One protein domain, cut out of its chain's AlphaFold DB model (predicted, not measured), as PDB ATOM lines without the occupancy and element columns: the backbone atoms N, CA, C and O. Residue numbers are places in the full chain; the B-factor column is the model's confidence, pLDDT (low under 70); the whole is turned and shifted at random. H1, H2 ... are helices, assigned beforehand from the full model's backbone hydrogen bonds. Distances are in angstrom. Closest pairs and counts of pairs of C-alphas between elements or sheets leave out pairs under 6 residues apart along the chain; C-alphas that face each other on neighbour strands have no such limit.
ATOM      1  N   LEU A 245      74.336 -67.094  -8.153       87.75
ATOM      2  CA  LEU A 245      73.528 -66.004  -8.698       87.75
ATOM      3  C   LEU A 245      74.359 -65.115  -9.628       87.75
ATOM      4  O   LEU A 245      73.934 -64.849 -10.750       87.75
ATOM      5  N   GLN A 246      75.557 -64.706  -9.206       86.31
ATOM      6  CA  GLN A 246      76.449 -63.882 -10.021       86.31
ATOM      7  C   GLN A 246      76.803 -64.563 -11.350       86.31
ATOM      8  O   GLN A 246      76.748 -63.918 -12.397       86.31
ATOM      9  N   ILE A 247      77.110 -65.864 -11.330       84.19
ATOM     10  CA  ILE A 247      77.389 -66.647 -12.543       84.19
ATOM     11  C   ILE A 247      76.181 -66.629 -13.486       84.19
ATOM     12  O   ILE A 247      76.338 -66.314 -14.665       84.19
ATOM     13  N   ARG A 248      74.969 -66.900 -12.975       90.69
ATOM     14  CA  ARG A 248      73.746 -66.867 -13.797       90.69
ATOM     15  C   ARG A 248      73.509 -65.489 -14.407       90.69
ATOM     16  O   ARG A 248      73.199 -65.395 -15.588       90.69
ATOM     17  N   VAL A 249      73.706 -64.422 -13.637       91.81
ATOM     18  CA  VAL A 249      73.569 -63.042 -14.127       91.81
ATOM     19  C   VAL A 249      74.573 -62.744 -15.236       91.81
ATOM     20  O   VAL A 249      74.190 -62.174 -16.251       91.81
ATOM     21  N   VAL A 250      75.833 -63.170 -15.112       91.38
ATOM     22  CA  VAL A 250      76.822 -63.014 -16.195       91.38
ATOM     23  C   VAL A 250      76.395 -63.766 -17.455       91.38
ATOM     24  O   VAL A 250      76.561 -63.236 -18.556       91.38
ATOM     25  N   ASP A 251      75.822 -64.961 -17.323       90.12
ATOM     26  CA  ASP A 251      75.303 -65.725 -18.462       90.12
ATOM     27  C   ASP A 251      74.110 -65.010 -19.132       90.12
ATOM     28  O   ASP A 251      74.062 -64.907 -20.364       90.12
ATOM     29  N   TYR A 252      73.185 -64.438 -18.351       93.31
ATOM     30  CA  TYR A 252      72.078 -63.629 -18.884       93.31
ATOM     31  C   TYR A 252      72.574 -62.358 -19.579       93.31
ATOM     32  O   TYR A 252      72.183 -62.089 -20.716       93.31
ATOM     33  N   LEU A 253      73.503 -61.625 -18.959       94.88
ATOM     34  CA  LEU A 253      74.125 -60.440 -19.553       94.88
ATOM     35  C   LEU A 253      74.884 -60.788 -20.836       94.88
ATOM     36  O   LEU A 253      74.799 -60.056 -21.817       94.88
ATOM     37  N   THR A 254      75.579 -61.928 -20.864       93.81
ATOM     38  CA  THR A 254      76.246 -62.437 -22.071       93.81
ATOM     39  C   THR A 254      75.233 -62.714 -23.179       93.81
ATOM     40  O   THR A 254      75.455 -62.322 -24.321       93.81
ATOM     41  N   THR A 255      74.097 -63.330 -22.847       93.12
ATOM     42  CA  THR A 255      73.011 -63.603 -23.803       93.12
ATOM     43  C   THR A 255      72.394 -62.310 -24.345       93.12
ATOM     44  O   THR A 255      72.128 -62.202 -25.538       93.12
ATOM     45  N   ARG A 256      72.203 -61.284 -23.504       92.94
ATOM     46  CA  ARG A 256      71.749 -59.955 -23.956       92.94
ATOM     47  C   ARG A 256      72.777 -59.288 -24.860       92.94
ATOM     48  O   ARG A 256      72.407 -58.746 -25.899       92.94
ATOM     49  N   ALA A 257      74.056 -59.380 -24.502       94.62
ATOM     50  CA  ALA A 257      75.148 -58.813 -25.279       94.62
ATOM     51  C   ALA A 257      75.216 -59.384 -26.704       94.62
ATOM     52  O   ALA A 257      75.609 -58.654 -27.613       94.62
ATOM     53  N   GLU A 258      74.779 -60.630 -26.941       93.62
ATOM     54  CA  GLU A 258      74.704 -61.212 -28.293       93.62
ATOM     55  C   GLU A 258      73.852 -60.361 -29.260       93.62
ATOM     56  O   GLU A 258      74.137 -60.353 -30.455       93.62
ATOM     57  N   LYS A 259      72.865 -59.593 -28.766       92.94
ATOM     58  CA  LYS A 259      72.027 -58.693 -29.587       92.94
ATOM     59  C   LYS A 259      72.755 -57.431 -30.055       92.94
ATOM     60  O   LYS A 259      72.364 -56.850 -31.060       92.94
ATOM     61  N   TYR A 260      73.761 -56.986 -29.300       92.25
ATOM     62  CA  TYR A 260      74.405 -55.678 -29.471       92.25
ATOM     63  C   TYR A 260      75.872 -55.781 -29.905       92.25
ATOM     64  O   TYR A 260      76.488 -54.777 -30.258       92.25
ATOM     65  N   CYS A 261      76.466 -56.976 -29.852       91.56
ATOM     66  CA  CYS A 261      77.850 -57.188 -30.255       91.56
ATOM     67  C   CYS A 261      77.987 -57.202 -31.781       91.56
ATOM     68  O   CYS A 261      77.539 -58.129 -32.453       91.56
ATOM     69  N   GLU A 262      78.715 -56.222 -32.310       86.50
ATOM     70  CA  GLU A 262      79.085 -56.137 -33.723       86.50
ATOM     71  C   GLU A 262      80.612 -56.142 -33.909       86.50
ATOM     72  O   GLU A 262      81.387 -55.957 -32.969       86.50
ATOM     73  N   GLY A 263      81.080 -56.369 -35.140       80.81
ATOM     74  CA  GLY A 263      82.494 -56.182 -35.496       80.81
ATOM     75  C   GLY A 263      83.486 -57.145 -34.825       80.81
ATOM     76  O   GLY A 263      84.659 -56.811 -34.698       80.81
ATOM     77  N   GLY A 264      83.043 -58.330 -34.393       84.19
ATOM     78  CA  GLY A 264      83.908 -59.337 -33.760       84.19
ATOM     79  C   GLY A 264      84.132 -59.138 -32.257       84.19
ATOM     80  O   GLY A 264      84.991 -59.803 -31.676       84.19
ATOM     81  N   VAL A 265      83.364 -58.252 -31.618       90.38
ATOM     82  CA  VAL A 265      83.322 -58.122 -30.156       90.38
ATOM     83  C   VAL A 265      82.827 -59.429 -29.527       90.38
ATOM     84  O   VAL A 265      81.834 -60.003 -29.968       90.38
ATOM     85  N   ASN A 266      83.525 -59.907 -28.493       90.25
ATOM     86  CA  ASN A 266      83.149 -61.117 -27.764       90.25
ATOM     87  C   ASN A 266      82.018 -60.817 -26.755       90.25
ATOM     88  O   ASN A 266      82.286 -60.115 -25.773       90.25
ATOM     89  N   PRO A 267      80.814 -61.409 -26.908       92.50
ATOM     90  CA  PRO A 267      79.686 -61.180 -26.001       92.50
ATOM     91  C   PRO A 267      79.986 -61.519 -24.542       92.50
ATOM     92  O   PRO A 267      79.499 -60.841 -23.645       92.50
ATOM     93  N   LYS A 268      80.838 -62.520 -24.284       90.75
ATOM     94  CA  LYS A 268      81.218 -62.892 -22.915       90.75
ATOM     95  C   LYS A 268      81.999 -61.775 -22.220       90.75
ATOM     96  O   LYS A 268      81.783 -61.513 -21.043       90.75
ATOM     97  N   GLY A 269      82.888 -61.104 -22.958       88.94
ATOM     98  CA  GLY A 269      83.627 -59.953 -22.439       88.94
ATOM     99  C   GLY A 269      82.691 -58.793 -22.106       88.94
ATOM    100  O   GLY A 269      82.806 -58.206 -21.035       88.94
ATOM    101  N   VAL A 270      81.725 -58.519 -22.989       95.12
ATOM    102  CA  VAL A 270      80.704 -57.482 -22.781       95.12
ATOM    103  C   VAL A 270      79.807 -57.809 -21.586       95.12
ATOM    104  O   VAL A 270      79.571 -56.936 -20.761       95.12
ATOM    105  N   GLY A 271      79.362 -59.061 -21.433       93.06
ATOM    106  CA  GLY A 271      78.566 -59.495 -20.281       93.06
ATOM    107  C   GLY A 271      79.299 -59.308 -18.948       93.06
ATOM    108  O   GLY A 271      78.728 -58.780 -17.994       93.06
ATOM    109  N   SER A 272      80.589 -59.658 -18.888       90.44
ATOM    110  CA  SER A 272      81.421 -59.400 -17.705       90.44
ATOM    111  C   SER A 272      81.623 -57.902 -17.444       90.44
ATOM    112  O   SER A 272      81.488 -57.467 -16.302       90.44
ATOM    113  N   ALA A 273      81.889 -57.098 -18.479       91.56
ATOM    114  CA  ALA A 273      82.029 -55.646 -18.339       91.56
ATOM    115  C   ALA A 273      80.715 -54.974 -17.906       91.56
ATOM    116  O   ALA A 273      80.737 -54.047 -17.100       91.56
ATOM    117  N   ALA A 274      79.566 -55.465 -18.376       94.81
ATOM    118  CA  ALA A 274      78.254 -54.971 -17.973       94.81
ATOM    119  C   ALA A 274      77.994 -55.210 -16.478       94.81
ATOM    120  O   ALA A 274      77.505 -54.311 -15.796       94.81
ATOM    121  N   LEU A 275      78.379 -56.376 -15.942       92.25
ATOM    122  CA  LEU A 275      78.296 -56.649 -14.503       92.25
ATOM    123  C   LEU A 275      79.129 -55.643 -13.688       92.25
ATOM    124  O   LEU A 275      78.635 -55.079 -12.712       92.25
ATOM    125  N   VAL A 276      80.370 -55.389 -14.118       88.56
ATOM    126  CA  VAL A 276      81.271 -54.415 -13.475       88.56
ATOM    127  C   VAL A 276      80.690 -53.001 -13.548       88.56
ATOM    128  O   VAL A 276      80.690 -52.272 -12.557       88.56
ATOM    129  N   ALA A 277      80.147 -52.609 -14.702       90.94
ATOM    130  CA  ALA A 277      79.513 -51.308 -14.888       90.94
ATOM    131  C   ALA A 277      78.293 -51.124 -13.969       90.94
ATOM    132  O   ALA A 277      78.127 -50.050 -13.385       90.94
ATOM    133  N   LEU A 278      77.469 -52.164 -13.790       90.31
ATOM    134  CA  LEU A 278      76.353 -52.148 -12.841       90.31
ATOM    135  C   LEU A 278      76.860 -51.907 -11.416       90.31
ATOM    136  O   LEU A 278      76.387 -50.991 -10.749       90.31
ATOM    137  N   GLN A 279      77.870 -52.647 -10.964       86.44
ATOM    138  CA  GLN A 279      78.439 -52.471  -9.621       86.44
ATOM    139  C   GLN A 279      78.993 -51.058  -9.402       86.44
ATOM    140  O   GLN A 279      78.622 -50.407  -8.428       86.44
ATOM    141  N   LYS A 280      79.786 -50.539 -10.349       84.69
ATOM    142  CA  LYS A 280      80.304 -49.159 -10.319       84.69
ATOM    143  C   LYS A 280      79.187 -48.116 -10.309       84.69
ATOM    144  O   LYS A 280      79.306 -47.084  -9.653       84.69
ATOM    145  N   THR A 281      78.086 -48.386 -11.012       86.06
ATOM    146  CA  THR A 281      76.905 -47.517 -10.997       86.06
ATOM    147  C   THR A 281      76.309 -47.463  -9.594       86.06
ATOM    148  O   THR A 281      76.121 -46.371  -9.063       86.06
ATOM    149  N   PHE A 282      76.059 -48.609  -8.953       83.19
ATOM    150  CA  PHE A 282      75.523 -48.641  -7.587       83.19
ATOM    151  C   PHE A 282      76.482 -48.035  -6.558       83.19
ATOM    152  O   PHE A 282      76.033 -47.338  -5.649       83.19
ATOM    153  N   GLU A 283      77.789 -48.225  -6.729       78.38
ATOM    154  CA  GLU A 283      78.803 -47.585  -5.894       78.38
ATOM    155  C   GLU A 283      78.745 -46.058  -5.987       78.38
ATOM    156  O   GLU A 283      78.617 -45.379  -4.967       78.38
ATOM    157  N   SER A 284      78.791 -45.518  -7.208       78.06
ATOM    158  CA  SER A 284      78.716 -44.075  -7.456       78.06
ATOM    159  C   SER A 284      77.410 -43.484  -6.917       78.06
ATOM    160  O   SER A 284      77.408 -42.446  -6.255       78.06
ATOM    161  N   ARG A 285      76.286 -44.187  -7.109       75.81
ATOM    162  CA  ARG A 285      74.974 -43.750  -6.609       75.81
ATOM    163  C   ARG A 285      74.899 -43.746  -5.099       75.81
ATOM    164  O   ARG A 285      74.370 -42.805  -4.512       75.81
ATOM    165  N   GLY A 286      75.443 -44.765  -4.457       71.69
ATOM    166  CA  GLY A 286      75.476 -44.781  -3.013       71.69
ATOM    167  C   GLY A 286      76.437 -43.726  -2.437       71.69
ATOM    168  O   GLY A 286      76.112 -43.122  -1.418       71.69
ATOM    169  N   LEU A 287      77.543 -43.393  -3.120       70.62
ATOM    170  CA  LEU A 287      78.397 -42.255  -2.753       70.62
ATOM    171  C   LEU A 287      77.640 -40.925  -2.852       70.62
ATOM    172  O   LEU A 287      77.737 -40.107  -1.941       70.62
ATOM    173  N   GLN A 288      76.855 -40.725  -3.914       70.44
ATOM    174  CA  GLN A 288      75.984 -39.552  -4.055       70.44
ATOM    175  C   GLN A 288      74.935 -39.492  -2.943       70.44
ATOM    176  O   GLN A 288      74.735 -38.437  -2.349       70.44
ATOM    177  N   PHE A 289      74.308 -40.624  -2.618       69.12
ATOM    178  CA  PHE A 289      73.365 -40.720  -1.504       69.12
ATOM    179  C   PHE A 289      74.032 -40.373  -0.165       69.12
ATOM    180  O   PHE A 289      73.489 -39.606   0.626       69.12
ATOM    181  N   SER A 290      75.245 -40.874   0.067       65.31
ATOM    182  CA  SER A 290      76.042 -40.545   1.247       65.31
ATOM    183  C   SER A 290      76.375 -39.054   1.305       65.31
ATOM    184  O   SER A 290      76.196 -38.428   2.344       65.31
ATOM    185  N   ALA A 291      76.837 -38.471   0.199       65.88
ATOM    186  CA  ALA A 291      77.135 -37.046   0.123       65.88
ATOM    187  C   ALA A 291      75.882 -36.210   0.412       65.88
ATOM    188  O   ALA A 291      75.938 -35.315   1.247       65.88
ATOM    189  N   PHE A 292      74.738 -36.573  -0.176       68.50
ATOM    190  CA  PHE A 292      73.453 -35.926   0.085       68.50
ATOM    191  C   PHE A 292      73.087 -35.935   1.576       68.50
ATOM    192  O   PHE A 292      72.717 -34.893   2.115       68.50
ATOM    193  N   LEU A 293      73.240 -37.071   2.267       65.19
ATOM    194  CA  LEU A 293      72.969 -37.152   3.708       65.19
ATOM    195  C   LEU A 293      73.898 -36.259   4.546       65.19
ATOM    196  O   LEU A 293      73.470 -35.735   5.571       65.19
ATOM    197  N   SER A 294      75.157 -36.087   4.133       64.69
ATOM    198  CA  SER A 294      76.151 -35.327   4.902       64.69
ATOM    199  C   SER A 294      76.148 -33.823   4.607       64.69
ATOM    200  O   SER A 294      76.353 -33.028   5.523       64.69
ATOM    201  N   SER A 295      75.968 -33.416   3.347       62.62
ATOM    202  CA  SER A 295      76.103 -32.018   2.906       62.62
ATOM    203  C   SER A 295      74.788 -31.371   2.468       62.62
ATOM    204  O   SER A 295      74.750 -30.155   2.287       62.62
ATOM    205  N   GLY A 296      73.710 -32.146   2.294       58.78
ATOM    206  CA  GLY A 296      72.434 -31.655   1.762       58.78
ATOM    207  C   GLY A 296      72.497 -31.215   0.294       58.78
ATOM    208  O   GLY A 296      71.523 -30.663  -0.220       58.78
ATOM    209  N   GLU A 297      73.623 -31.433  -0.394       52.78
ATOM    210  CA  GLU A 297      73.780 -31.073  -1.801       52.78
ATOM    211  C   GLU A 297      73.006 -32.053  -2.688       52.78
ATOM    212  O   GLU A 297      73.218 -33.266  -2.661       52.78
ATOM    213  N   THR A 298      72.101 -31.514  -3.500       50.31
ATOM    214  CA  THR A 298      71.395 -32.255  -4.544       50.31
ATOM    215  C   THR A 298      72.126 -32.046  -5.863       50.31
ATOM    216  O   THR A 298      72.216 -30.928  -6.363       50.31
ATOM    217  N   SER A 299      72.654 -33.121  -6.451       46.34
ATOM    218  CA  SER A 299      72.962 -33.112  -7.880       46.34
ATOM    219  C   SER A 299      71.713 -33.608  -8.617       46.34
ATOM    220  O   SER A 299      71.331 -34.762  -8.425       46.34
ATOM    221  N   PRO A 300      71.025 -32.762  -9.405       41.66
ATOM    222  CA  PRO A 300      69.737 -33.097 -10.013       41.66
ATOM    223  C   PRO A 300      69.869 -33.949 -11.286       41.66
ATOM    224  O   PRO A 300      68.918 -34.068 -12.057       41.66
ATOM    225  N   THR A 301      71.039 -34.516 -11.573       46.94
ATOM    226  CA  THR A 301      71.263 -35.230 -12.827       46.94
ATOM    227  C   THR A 301      70.860 -36.697 -12.738       46.94
ATOM    228  O   THR A 301      71.317 -37.467 -11.887       46.94
ATOM    229  N   LEU A 302      70.018 -37.087 -13.699       48.88
ATOM    230  CA  LEU A 302      69.747 -38.475 -14.056       48.88
ATOM    231  C   LEU A 302      71.054 -39.296 -14.072       48.88
ATOM    232  O   LEU A 302      72.088 -38.792 -14.507       48.88
ATOM    233  N   PRO A 303      71.024 -40.571 -13.658       55.81
ATOM    234  CA  PRO A 303      71.468 -41.648 -14.519       55.81
ATOM    235  C   PRO A 303      72.716 -41.591 -15.406       55.81
ATOM    236  O   PRO A 303      72.626 -42.299 -16.399       55.81
ATOM    237  N   ASP A 304      73.805 -40.833 -15.198       70.12
ATOM    238  CA  ASP A 304      74.941 -40.986 -16.126       70.12
ATOM    239  C   ASP A 304      75.570 -42.382 -15.969       70.12
ATOM    240  O   ASP A 304      76.181 -42.706 -14.948       70.12
ATOM    241  N   LEU A 305      75.316 -43.232 -16.964       82.94
ATOM    242  CA  LEU A 305      75.846 -44.586 -17.080       82.94
ATOM    243  C   LEU A 305      77.141 -44.598 -17.895       82.94
ATOM    244  O   LEU A 305      77.852 -45.602 -17.865       82.94
ATOM    245  N   ASP A 306      77.470 -43.515 -18.604       84.38
ATOM    246  CA  ASP A 306      78.616 -43.491 -19.503       84.38
ATOM    247  C   ASP A 306      79.921 -43.638 -18.727       84.38
ATOM    248  O   ASP A 306      80.759 -44.448 -19.113       84.38
ATOM    249  N   GLU A 307      80.108 -42.917 -17.620       86.88
ATOM    250  CA  GLU A 307      81.340 -42.998 -16.826       86.88
ATOM    251  C   GLU A 307      81.559 -44.394 -16.193       86.88
ATOM    252  O   GLU A 307      82.626 -44.981 -16.430       86.88
ATOM    253  N   PRO A 308      80.586 -44.998 -15.473       88.75
ATOM    254  CA  PRO A 308      80.721 -46.368 -14.973       88.75
ATOM    255  C   PRO A 308      81.002 -47.390 -16.077       88.75
ATOM    256  O   PRO A 308      81.841 -48.278 -15.898       88.75
ATOM    257  N   VAL A 309      80.335 -47.256 -17.230       92.38
ATOM    258  CA  VAL A 309      80.542 -48.152 -18.371       92.38
ATOM    259  C   VAL A 309      81.930 -47.946 -18.972       92.38
ATOM    260  O   VAL A 309      82.638 -48.927 -19.169       92.38
ATOM    261  N   ARG A 310      82.381 -46.707 -19.206       91.31
ATOM    262  CA  ARG A 310      83.739 -46.422 -19.712       91.31
ATOM    263  C   ARG A 310      84.801 -47.016 -18.800       91.31
ATOM    264  O   ARG A 310      85.709 -47.683 -19.285       91.31
ATOM    265  N   SER A 311      84.648 -46.851 -17.489       88.81
ATOM    266  CA  SER A 311      85.572 -47.430 -16.516       88.81
ATOM    267  C   SER A 311      85.605 -48.964 -16.584       88.81
ATOM    268  O   SER A 311      86.684 -49.550 -16.572       88.81
ATOM    269  N   ALA A 312      84.451 -49.626 -16.723       89.69
ATOM    270  CA  ALA A 312      84.388 -51.081 -16.880       89.69
ATOM    271  C   ALA A 312      85.001 -51.573 -18.206       89.69
ATOM    272  O   ALA A 312      85.653 -52.616 -18.249       89.69
ATOM    273  N   VAL A 313      84.820 -50.819 -19.292       91.88
ATOM    274  CA  VAL A 313      85.433 -51.112 -20.597       91.88
ATOM    275  C   VAL A 313      86.952 -50.978 -20.525       91.88
ATOM    276  O   VAL A 313      87.665 -51.798 -21.097       91.88
ATOM    277  N   ASP A 314      87.454 -49.987 -19.797       89.75
ATOM    278  CA  ASP A 314      88.890 -49.773 -19.629       89.75
ATOM    279  C   ASP A 314      89.536 -50.911 -18.830       89.75
ATOM    280  O   ASP A 314      90.588 -51.420 -19.226       89.75
ATOM    281  N   GLU A 315      88.865 -51.398 -17.784       87.88
ATOM    282  CA  GLU A 315      89.281 -52.592 -17.034       87.88
ATOM    283  C   GLU A 315      89.248 -53.865 -17.887       87.88
ATOM    284  O   GLU A 315      90.154 -54.693 -17.800       87.88
ATOM    285  N   ALA A 316      88.249 -54.005 -18.762       86.94
ATOM    286  CA  ALA A 316      88.189 -55.106 -19.721       86.94
ATOM    287  C   ALA A 316      89.284 -55.017 -20.801       86.94
ATOM    288  O   ALA A 316      89.596 -56.026 -21.437       86.94
ATOM    289  N   SER A 317      89.865 -53.826 -21.008       88.06
ATOM    290  CA  SER A 317      90.975 -53.557 -21.932       88.06
ATOM    291  C   SER A 317      90.799 -54.207 -23.319       88.06
ATOM    292  O   SER A 317      91.686 -54.937 -23.782       88.06
ATOM    293  N   PRO A 318      89.672 -53.975 -24.027       87.69
ATOM    294  CA  PRO A 318      89.506 -54.477 -25.383       87.69
ATOM    295  C   PRO A 318      90.553 -53.851 -26.314       87.69
ATOM    296  O   PRO A 318      91.030 -52.735 -26.099       87.69
ATOM    297  N   GLY A 319      90.895 -54.560 -27.393       87.38
ATOM    298  CA  GLY A 319      91.817 -54.035 -28.401       87.38
ATOM    299  C   GLY A 319      91.356 -52.661 -28.928       87.38
ATOM    300  O   GLY A 319      90.150 -52.463 -29.091       87.38
ATOM    301  N   PRO A 320      92.267 -51.719 -29.251       87.75
ATOM    302  CA  PRO A 320      91.907 -50.335 -29.582       87.75
ATOM    303  C   PRO A 320      90.852 -50.192 -30.687       87.75
ATOM    304  O   PRO A 320      89.999 -49.316 -30.614       87.75
ATOM    305  N   ALA A 321      90.879 -51.084 -31.683       89.06
ATOM    306  CA  ALA A 321      89.925 -51.098 -32.792       89.06
ATOM    307  C   ALA A 321      88.505 -51.540 -32.393       89.06
ATOM    308  O   ALA A 321      87.551 -51.222 -33.092       89.06
ATOM    309  N   LEU A 322      88.361 -52.282 -31.290       91.25
ATOM    310  CA  LEU A 322      87.084 -52.816 -30.808       91.25
ATOM    311  C   LEU A 322      86.504 -52.007 -29.646       91.25
ATOM    312  O   LEU A 322      85.357 -52.237 -29.283       91.25
ATOM    313  N   ARG A 323      87.273 -51.082 -29.054       92.06
ATOM    314  CA  ARG A 323      86.899 -50.378 -27.816       92.06
ATOM    315  C   ARG A 323      85.567 -49.638 -27.926       92.06
ATOM    316  O   ARG A 323      84.764 -49.741 -27.008       92.06
ATOM    317  N   GLU A 324      85.316 -48.957 -29.042       91.25
ATOM    318  CA  GLU A 324      84.067 -48.206 -29.237       91.25
ATOM    319  C   GLU A 324      82.856 -49.139 -29.358       91.25
ATOM    320  O   GLU A 324      81.888 -49.001 -28.616       91.25
ATOM    321  N   ASN A 325      82.939 -50.169 -30.207       91.81
ATOM    322  CA  ASN A 325      81.866 -51.160 -30.343       91.81
ATOM    323  C   ASN A 325      81.632 -51.927 -29.034       91.81
ATOM    324  O   ASN A 325      80.497 -52.243 -28.690       91.81
ATOM    325  N   PHE A 326      82.699 -52.207 -28.283       94.44
ATOM    326  CA  PHE A 326      82.618 -52.838 -26.971       94.44
ATOM    327  C   PHE A 326      81.917 -51.919 -25.958       94.44
ATOM    328  O   PHE A 326      81.067 -52.388 -25.204       94.44
ATOM    329  N   PHE A 327      82.214 -50.614 -25.968       94.06
ATOM    330  CA  PHE A 327      81.538 -49.612 -25.140       94.06
ATOM    331  C   PHE A 327      80.045 -49.516 -25.459       94.06
ATOM    332  O   PHE A 327      79.226 -49.654 -24.550       94.06
ATOM    333  N   ILE A 328      79.687 -49.370 -26.737       91.94
ATOM    334  CA  ILE A 328      78.291 -49.293 -27.187       91.94
ATOM    335  C   ILE A 328      77.524 -50.557 -26.777       91.94
ATOM    336  O   ILE A 328      76.455 -50.461 -26.173       91.94
ATOM    337  N   ALA A 329      78.094 -51.742 -27.029       94.56
ATOM    338  CA  ALA A 329      77.473 -53.012 -26.660       94.56
ATOM    339  C   ALA A 329      77.307 -53.159 -25.137       94.56
ATOM    340  O   ALA A 329      76.270 -53.636 -24.672       94.56
ATOM    341  N   THR A 330      78.292 -52.713 -24.350       95.56
ATOM    342  CA  THR A 330      78.224 -52.743 -22.878       95.56
ATOM    343  C   THR A 330      77.140 -51.799 -22.365       95.56
ATOM    344  O   THR A 330      76.304 -52.216 -21.567       95.56
ATOM    345  N   LEU A 331      77.085 -50.561 -22.864       92.44
ATOM    346  CA  LEU A 331      76.072 -49.578 -22.477       92.44
ATOM    347  C   LEU A 331      74.654 -50.063 -22.810       92.44
ATOM    348  O   LEU A 331      73.756 -49.970 -21.973       92.44
ATOM    349  N   ALA A 332      74.457 -50.619 -24.008       89.62
ATOM    350  CA  ALA A 332      73.176 -51.184 -24.426       89.62
ATOM    351  C   ALA A 332      72.763 -52.377 -23.548       89.62
ATOM    352  O   ALA A 332      71.616 -52.452 -23.111       89.62
ATOM    353  N   THR A 333      73.709 -53.263 -23.220       94.69
ATOM    354  CA  THR A 333      73.470 -54.424 -22.349       94.69
ATOM    355  C   THR A 333      73.088 -54.001 -20.929       94.69
ATOM    356  O   THR A 333      72.143 -54.545 -20.363       94.69
ATOM    357  N   VAL A 334      73.775 -53.002 -20.361       93.00
ATOM    358  CA  VAL A 334      73.451 -52.446 -19.035       93.00
ATOM    359  C   VAL A 334      72.050 -51.840 -19.030       93.00
ATOM    360  O   VAL A 334      71.263 -52.140 -18.135       93.00
ATOM    361  N   ARG A 335      71.704 -51.032 -20.042       87.69
ATOM    362  CA  ARG A 335      70.360 -50.445 -20.165       87.69
ATOM    363  C   ARG A 335      69.285 -51.525 -20.276       87.69
ATOM    364  O   ARG A 335      68.304 -51.467 -19.546       87.69
ATOM    365  N   ASP A 336      69.485 -52.528 -21.128       87.50
ATOM    366  CA  ASP A 336      68.522 -53.624 -21.291       87.50
ATOM    367  C   ASP A 336      68.337 -54.430 -19.993       87.50
ATOM    368  O   ASP A 336      67.220 -54.810 -19.660       87.50
ATOM    369  N   CYS A 337      69.400 -54.640 -19.211       90.50
ATOM    370  CA  CYS A 337      69.299 -55.265 -17.888       90.50
ATOM    371  C   CYS A 337      68.505 -54.402 -16.890       90.50
ATOM    372  O   CYS A 337      67.656 -54.920 -16.169       90.50
ATOM    373  N   LEU A 338      68.733 -53.084 -16.863       84.44
ATOM    374  CA  LEU A 338      68.035 -52.182 -15.942       84.44
ATOM    375  C   LEU A 338      66.537 -52.046 -16.256       84.44
ATOM    376  O   LEU A 338      65.741 -51.968 -15.326       84.44
ATOM    377  N   TYR A 339      66.153 -52.032 -17.537       79.56
ATOM    378  CA  TYR A 339      64.754 -51.840 -17.949       79.56
ATOM    379  C   TYR A 339      63.980 -53.147 -18.146       79.56
ATOM    380  O   TYR A 339      62.781 -53.203 -17.894       79.56
ATOM    381  N   ASN A 340      64.652 -54.211 -18.588       81.50
ATOM    382  CA  ASN A 340      64.020 -55.482 -18.951       81.50
ATOM    383  C   ASN A 340      64.661 -56.673 -18.224       81.50
ATOM    384  O   ASN A 340      64.675 -57.790 -18.756       81.50
ATOM    385  N   GLY A 341      65.251 -56.443 -17.047       84.19
ATOM    386  CA  GLY A 341      65.910 -57.473 -16.243       84.19
ATOM    387  C   GLY A 341      64.944 -58.569 -15.793       84.19
ATOM    388  O   GLY A 341      63.825 -58.267 -15.377       84.19
ATOM    389  N   GLY A 342      65.375 -59.829 -15.869       86.06
ATOM    390  CA  GLY A 342      64.636 -60.985 -15.348       86.06
ATOM    391  C   GLY A 342      64.799 -61.163 -13.835       86.06
ATOM    392  O   GLY A 342      65.495 -60.385 -13.185       86.06
ATOM    393  N   ASP A 343      64.197 -62.209 -13.266       87.94
ATOM    394  CA  ASP A 343      64.156 -62.421 -11.807       87.94
ATOM    395  C   ASP A 343      65.548 -62.503 -11.156       87.94
ATOM    396  O   ASP A 343      65.804 -61.816 -10.169       87.94
ATOM    397  N   ASP A 344      66.471 -63.289 -11.723       89.69
ATOM    398  CA  ASP A 344      67.847 -63.415 -11.209       89.69
ATOM    399  C   ASP A 344      68.622 -62.083 -11.315       89.69
ATOM    400  O   ASP A 344      69.344 -61.699 -10.395       89.69
ATOM    401  N   GLU A 345      68.464 -61.342 -12.419       89.81
ATOM    402  CA  GLU A 345      69.103 -60.029 -12.603       89.81
ATOM    403  C   GLU A 345      68.550 -59.012 -11.598       89.81
ATOM    404  O   GLU A 345      69.320 -58.334 -10.924       89.81
ATOM    405  N   ARG A 346      67.225 -58.952 -11.423       87.38
ATOM    406  CA  ARG A 346      66.569 -58.078 -10.439       87.38
ATOM    407  C   ARG A 346      66.978 -58.414  -9.016       87.38
ATOM    408  O   ARG A 346      67.272 -57.507  -8.240       87.38
ATOM    409  N   GLU A 347      67.037 -59.697  -8.677       86.81
ATOM    410  CA  GLU A 347      67.488 -60.153  -7.368       86.81
ATOM    411  C   GLU A 347      68.944 -59.744  -7.111       86.81
ATOM    412  O   GLU A 347      69.278 -59.253  -6.031       86.81
ATOM    413  N   TYR A 348      69.808 -59.857  -8.119       87.88
ATOM    414  CA  TYR A 348      71.189 -59.403  -8.022       87.88
ATOM    415  C   TYR A 348      71.303 -57.883  -7.862       87.88
ATOM    416  O   TYR A 348      72.031 -57.409  -6.987       87.88
ATOM    417  N   LEU A 349      70.550 -57.106  -8.645       87.12
ATOM    418  CA  LEU A 349      70.511 -55.644  -8.536       87.12
ATOM    419  C   LEU A 349      69.978 -55.196  -7.167       87.12
ATOM    420  O   LEU A 349      70.546 -54.294  -6.555       87.12
ATOM    421  N   ARG A 350      68.948 -55.867  -6.638       83.50
ATOM    422  CA  ARG A 350      68.421 -55.640  -5.283       83.50
ATOM    423  C   ARG A 350      69.491 -55.902  -4.224       83.50
ATOM    424  O   ARG A 350      69.670 -55.096  -3.308       83.50
ATOM    425  N   ARG A 351      70.235 -57.004  -4.361       83.31
ATOM    426  CA  ARG A 351      71.356 -57.343  -3.476       83.31
ATOM    427  C   ARG A 351      72.473 -56.301  -3.547       83.31
ATOM    428  O   ARG A 351      72.974 -55.901  -2.498       83.31
ATOM    429  N   LEU A 352      72.835 -55.825  -4.739       81.69
ATOM    430  CA  LEU A 352      73.810 -54.742  -4.907       81.69
ATOM    431  C   LEU A 352      73.333 -53.446  -4.250       81.69
ATOM    432  O   LEU A 352      74.079 -52.861  -3.467       81.69
ATOM    433  N   ALA A 353      72.089 -53.039  -4.509       79.50
ATOM    434  CA  ALA A 353      71.487 -51.857  -3.904       79.50
ATOM    435  C   ALA A 353      71.595 -51.909  -2.377       79.50
ATOM    436  O   ALA A 353      72.130 -50.988  -1.769       79.50
ATOM    437  N   LYS A 354      71.191 -53.029  -1.760       77.12
ATOM    438  CA  LYS A 354      71.260 -53.215  -0.305       77.12
ATOM    439  C   LYS A 354      72.696 -53.170   0.226       77.12
ATOM    440  O   LYS A 354      72.945 -52.511   1.234       77.12
ATOM    441  N   THR A 355      73.638 -53.839  -0.445       78.19
ATOM    442  CA  THR A 355      75.063 -53.829  -0.069       78.19
ATOM    443  C   THR A 355      75.613 -52.406  -0.041       78.19
ATOM    444  O   THR A 355      76.190 -51.999   0.966       78.19
ATOM    445  N   TYR A 356      75.402 -51.639  -1.111       74.69
ATOM    446  CA  TYR A 356      75.905 -50.272  -1.195       74.69
ATOM    447  C   TYR A 356      75.158 -49.337  -0.241       74.69
ATOM    448  O   TYR A 356      75.808 -48.620   0.510       74.69
ATOM    449  N   SER A 357      73.826 -49.391  -0.155       73.94
ATOM    450  CA  SER A 357      73.065 -48.603   0.827       73.94
ATOM    451  C   SER A 357      73.577 -48.813   2.252       73.94
ATOM    452  O   SER A 357      73.813 -47.840   2.962       73.94
ATOM    453  N   MET A 358      73.825 -50.061   2.656       73.88
ATOM    454  CA  MET A 358      74.345 -50.359   3.988       73.88
ATOM    455  C   MET A 358      75.786 -49.885   4.187       73.88
ATOM    456  O   MET A 358      76.092 -49.335   5.240       73.88
ATOM    457  N   LEU A 359      76.656 -50.036   3.180       73.38
ATOM    458  CA  LEU A 359      78.002 -49.455   3.198       73.38
ATOM    459  C   LEU A 359      77.953 -47.957   3.508       73.38
ATOM    460  O   LEU A 359      78.735 -47.473   4.321       73.38
ATOM    461  N   PHE A 360      77.035 -47.224   2.881       71.62
ATOM    462  CA  PHE A 360      76.939 -45.783   3.081       71.62
ATOM    463  C   PHE A 360      76.292 -45.415   4.411       71.62
ATOM    464  O   PHE A 360      76.819 -44.543   5.092       71.62
ATOM    465  N   VAL A 361      75.236 -46.114   4.836       71.56
ATOM    466  CA  VAL A 361      74.625 -45.914   6.163       71.56
ATOM    467  C   VAL A 361      75.658 -46.120   7.276       71.56
ATOM    468  O   VAL A 361      75.782 -45.272   8.151       71.56
ATOM    469  N   LEU A 362      76.479 -47.173   7.202       71.19
ATOM    470  CA  LEU A 362      77.526 -47.453   8.195       71.19
ATOM    471  C   LEU A 362      78.714 -46.481   8.151       71.19
ATOM    472  O   LEU A 362      79.539 -46.465   9.062       71.19
ATOM    473  N   ARG A 363      78.845 -45.679   7.092       68.75
ATOM    474  CA  ARG A 363      79.844 -44.603   7.028       68.75
ATOM    475  C   ARG A 363      79.330 -43.282   7.588       68.75
ATOM    476  O   ARG A 363      80.149 -42.389   7.802       68.75
ATOM    477  N   GLN A 364      78.022 -43.143   7.781       67.12
ATOM    478  CA  GLN A 364      77.436 -41.923   8.318       67.12
ATOM    479  C   GLN A 364      77.552 -41.840   9.834       67.12
ATOM    480  O   GLN A 364      77.834 -42.827  10.512       67.12
ATOM    481  N   ASP A 365      77.340 -40.628  10.356       64.38
ATOM    482  CA  ASP A 365      77.324 -40.384  11.796       64.38
ATOM    483  C   ASP A 365      76.330 -41.350  12.475       64.38
ATOM    484  O   ASP A 365      75.184 -41.447  12.019       64.38
ATOM    485  N   PRO A 366      76.740 -42.037  13.561       63.53
ATOM    486  CA  PRO A 366      75.886 -42.916  14.346       63.53
ATOM    487  C   PRO A 366      74.473 -42.377  14.600       63.53
ATOM    488  O   PRO A 366      73.490 -43.107  14.505       63.53
ATOM    489  N   LYS A 367      74.366 -41.070  14.851       63.44
ATOM    490  CA  LYS A 367      73.102 -40.391  15.140       63.44
ATOM    491  C   LYS A 367      72.159 -40.350  13.948       63.44
ATOM    492  O   LYS A 367      70.952 -40.320  14.147       63.44
ATOM    493  N   VAL A 368      72.680 -40.316  12.721       64.69
ATOM    494  CA  VAL A 368      71.860 -40.373  11.502       64.69
ATOM    495  C   VAL A 368      71.265 -41.768  11.348       64.69
ATOM    496  O   VAL A 368      70.106 -41.892  10.970       64.69
ATOM    497  N   VAL A 369      72.031 -42.807  11.683       64.81
ATOM    498  CA  VAL A 369      71.565 -44.199  11.639       64.81
ATOM    499  C   VAL A 369      70.488 -44.447  12.696       64.81
ATOM    500  O   VAL A 369      69.403 -44.901  12.344       64.81
ATOM    501  N   GLU A 370      70.738 -44.066  13.952       63.53
ATOM    502  CA  GLU A 370      69.747 -44.150  15.041       63.53
ATOM    503  C   GLU A 370      68.489 -43.325  14.726       63.53
ATOM    504  O   GLU A 370      67.369 -43.789  14.917       63.53
ATOM    505  N   TYR A 371      68.651 -42.126  14.155       63.00
ATOM    506  CA  TYR A 371      67.527 -41.305  13.705       63.00
ATOM    507  C   TYR A 371      66.698 -41.998  12.618       63.00
ATOM    508  O   TYR A 371      65.473 -41.987  12.696       63.00
ATOM    509  N   LEU A 372      67.330 -42.627  11.621       63.12
ATOM    510  CA  LEU A 372      66.622 -43.382  10.581       63.12
ATOM    511  C   LEU A 372      65.872 -44.597  11.157       63.12
ATOM    512  O   LEU A 372      64.768 -44.896  10.695       63.12
ATOM    513  N   GLU A 373      66.425 -45.264  12.174       61.75
ATOM    514  CA  GLU A 373      65.751 -46.359  12.887       61.75
ATOM    515  C   GLU A 373      64.546 -45.873  13.698       61.75
ATOM    516  O   GLU A 373      63.459 -46.430  13.558       61.75
ATOM    517  N   ASP A 374      64.687 -44.800  14.480       60.03
ATOM    518  CA  ASP A 374      63.597 -44.253  15.299       60.03
ATOM    519  C   ASP A 374      62.463 -43.658  14.435       60.03
ATOM    520  O   ASP A 374      61.280 -43.679  14.800       60.03
ATOM    521  N   MET A 375      62.807 -43.139  13.250       52.97
ATOM    522  CA  MET A 375      61.881 -42.461  12.339       52.97
ATOM    523  C   MET A 375      60.985 -43.371  11.502       52.97
ATOM    524  O   MET A 375      59.951 -42.891  11.023       52.97
ATOM    525  N   THR A 376      61.339 -44.645  11.295       53.03
ATOM    526  CA  THR A 376      60.563 -45.550  10.419       53.03
ATOM    527  C   THR A 376      59.112 -45.734  10.880       53.03
ATOM    528  O   THR A 376      58.266 -46.139  10.089       53.03
ATOM    529  N   SER A 377      58.771 -45.338  12.110       55.69
ATOM    530  CA  SER A 377      57.399 -45.376  12.624       55.69
ATOM    531  C   SER A 377      56.506 -44.174  12.253       55.69
ATOM    532  O   SER A 377      55.288 -44.314  12.331       55.69
TER     533      SER A 377
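AT A GLANCE: This is residues 245 to 377 of the 474 residues of an uncharacterized protein of Raineyella sp. CBA3103 (UniProt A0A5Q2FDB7). A long helix, H2, is the spine: H1, H3 and H4 pack crosswise round its first half, and H5 runs beside its second half. H6 lies at the far end of the long axis, touching no helix. The printed part has 133 residues with six named helices, H1 to H6 in order, and no named strand: all helix. It is elongated, spanning 54 by 29 by 21 A, and only just compact, close to loose, with a radius of gyration of the C-alphas of 16.9 A.

IN THESE COORDINATES: Find C-alpha 245 at (73.528, -66.004, -8.698); from there H1 runs to residue 257, 18.1 A. H2, residues 267 to 295, covers 41.2 A from C-alpha 267 at (79.686, -61.180, -26.001). Next come H3, residues 306 to 316, 15.1 A; H4, residues 323 to 340, 25.1 A; and H5, residues 343 to 361, 26.6 A. H6, residues 366 to 375, 14.2 A, ends at C-alpha 375, (61.881, -42.461, 12.339).

HOW THE PARTS SIT: Start at H2, the hub, which touches four helices; the helix packing is mostly crossed, at steep tilts. Its residues 267 to 275 touch H1, closest at C-alphas 254 and 271, 4.2 A. H3 touches it at C-alphas 309 and 277, 4.8 A, and H4 at C-alphas 330 and 270, 5.3 A. H5 touches its residues 279 to 290 at a shallow tilt of 34 degrees, only just short of steep, the same way; C-alphas 290 and 360 are closest, 5.6 A. H2 and H6 are apart. In each helix every O i to N i+4 pair is within hydrogen-bond range.

THE WHOLE: C-alphas 321 and 377 are farthest apart, 56.2 A. The printed part has no cut and no long link. Look for pLDDT under 70 at residues 289 to 303 and 363 to 377.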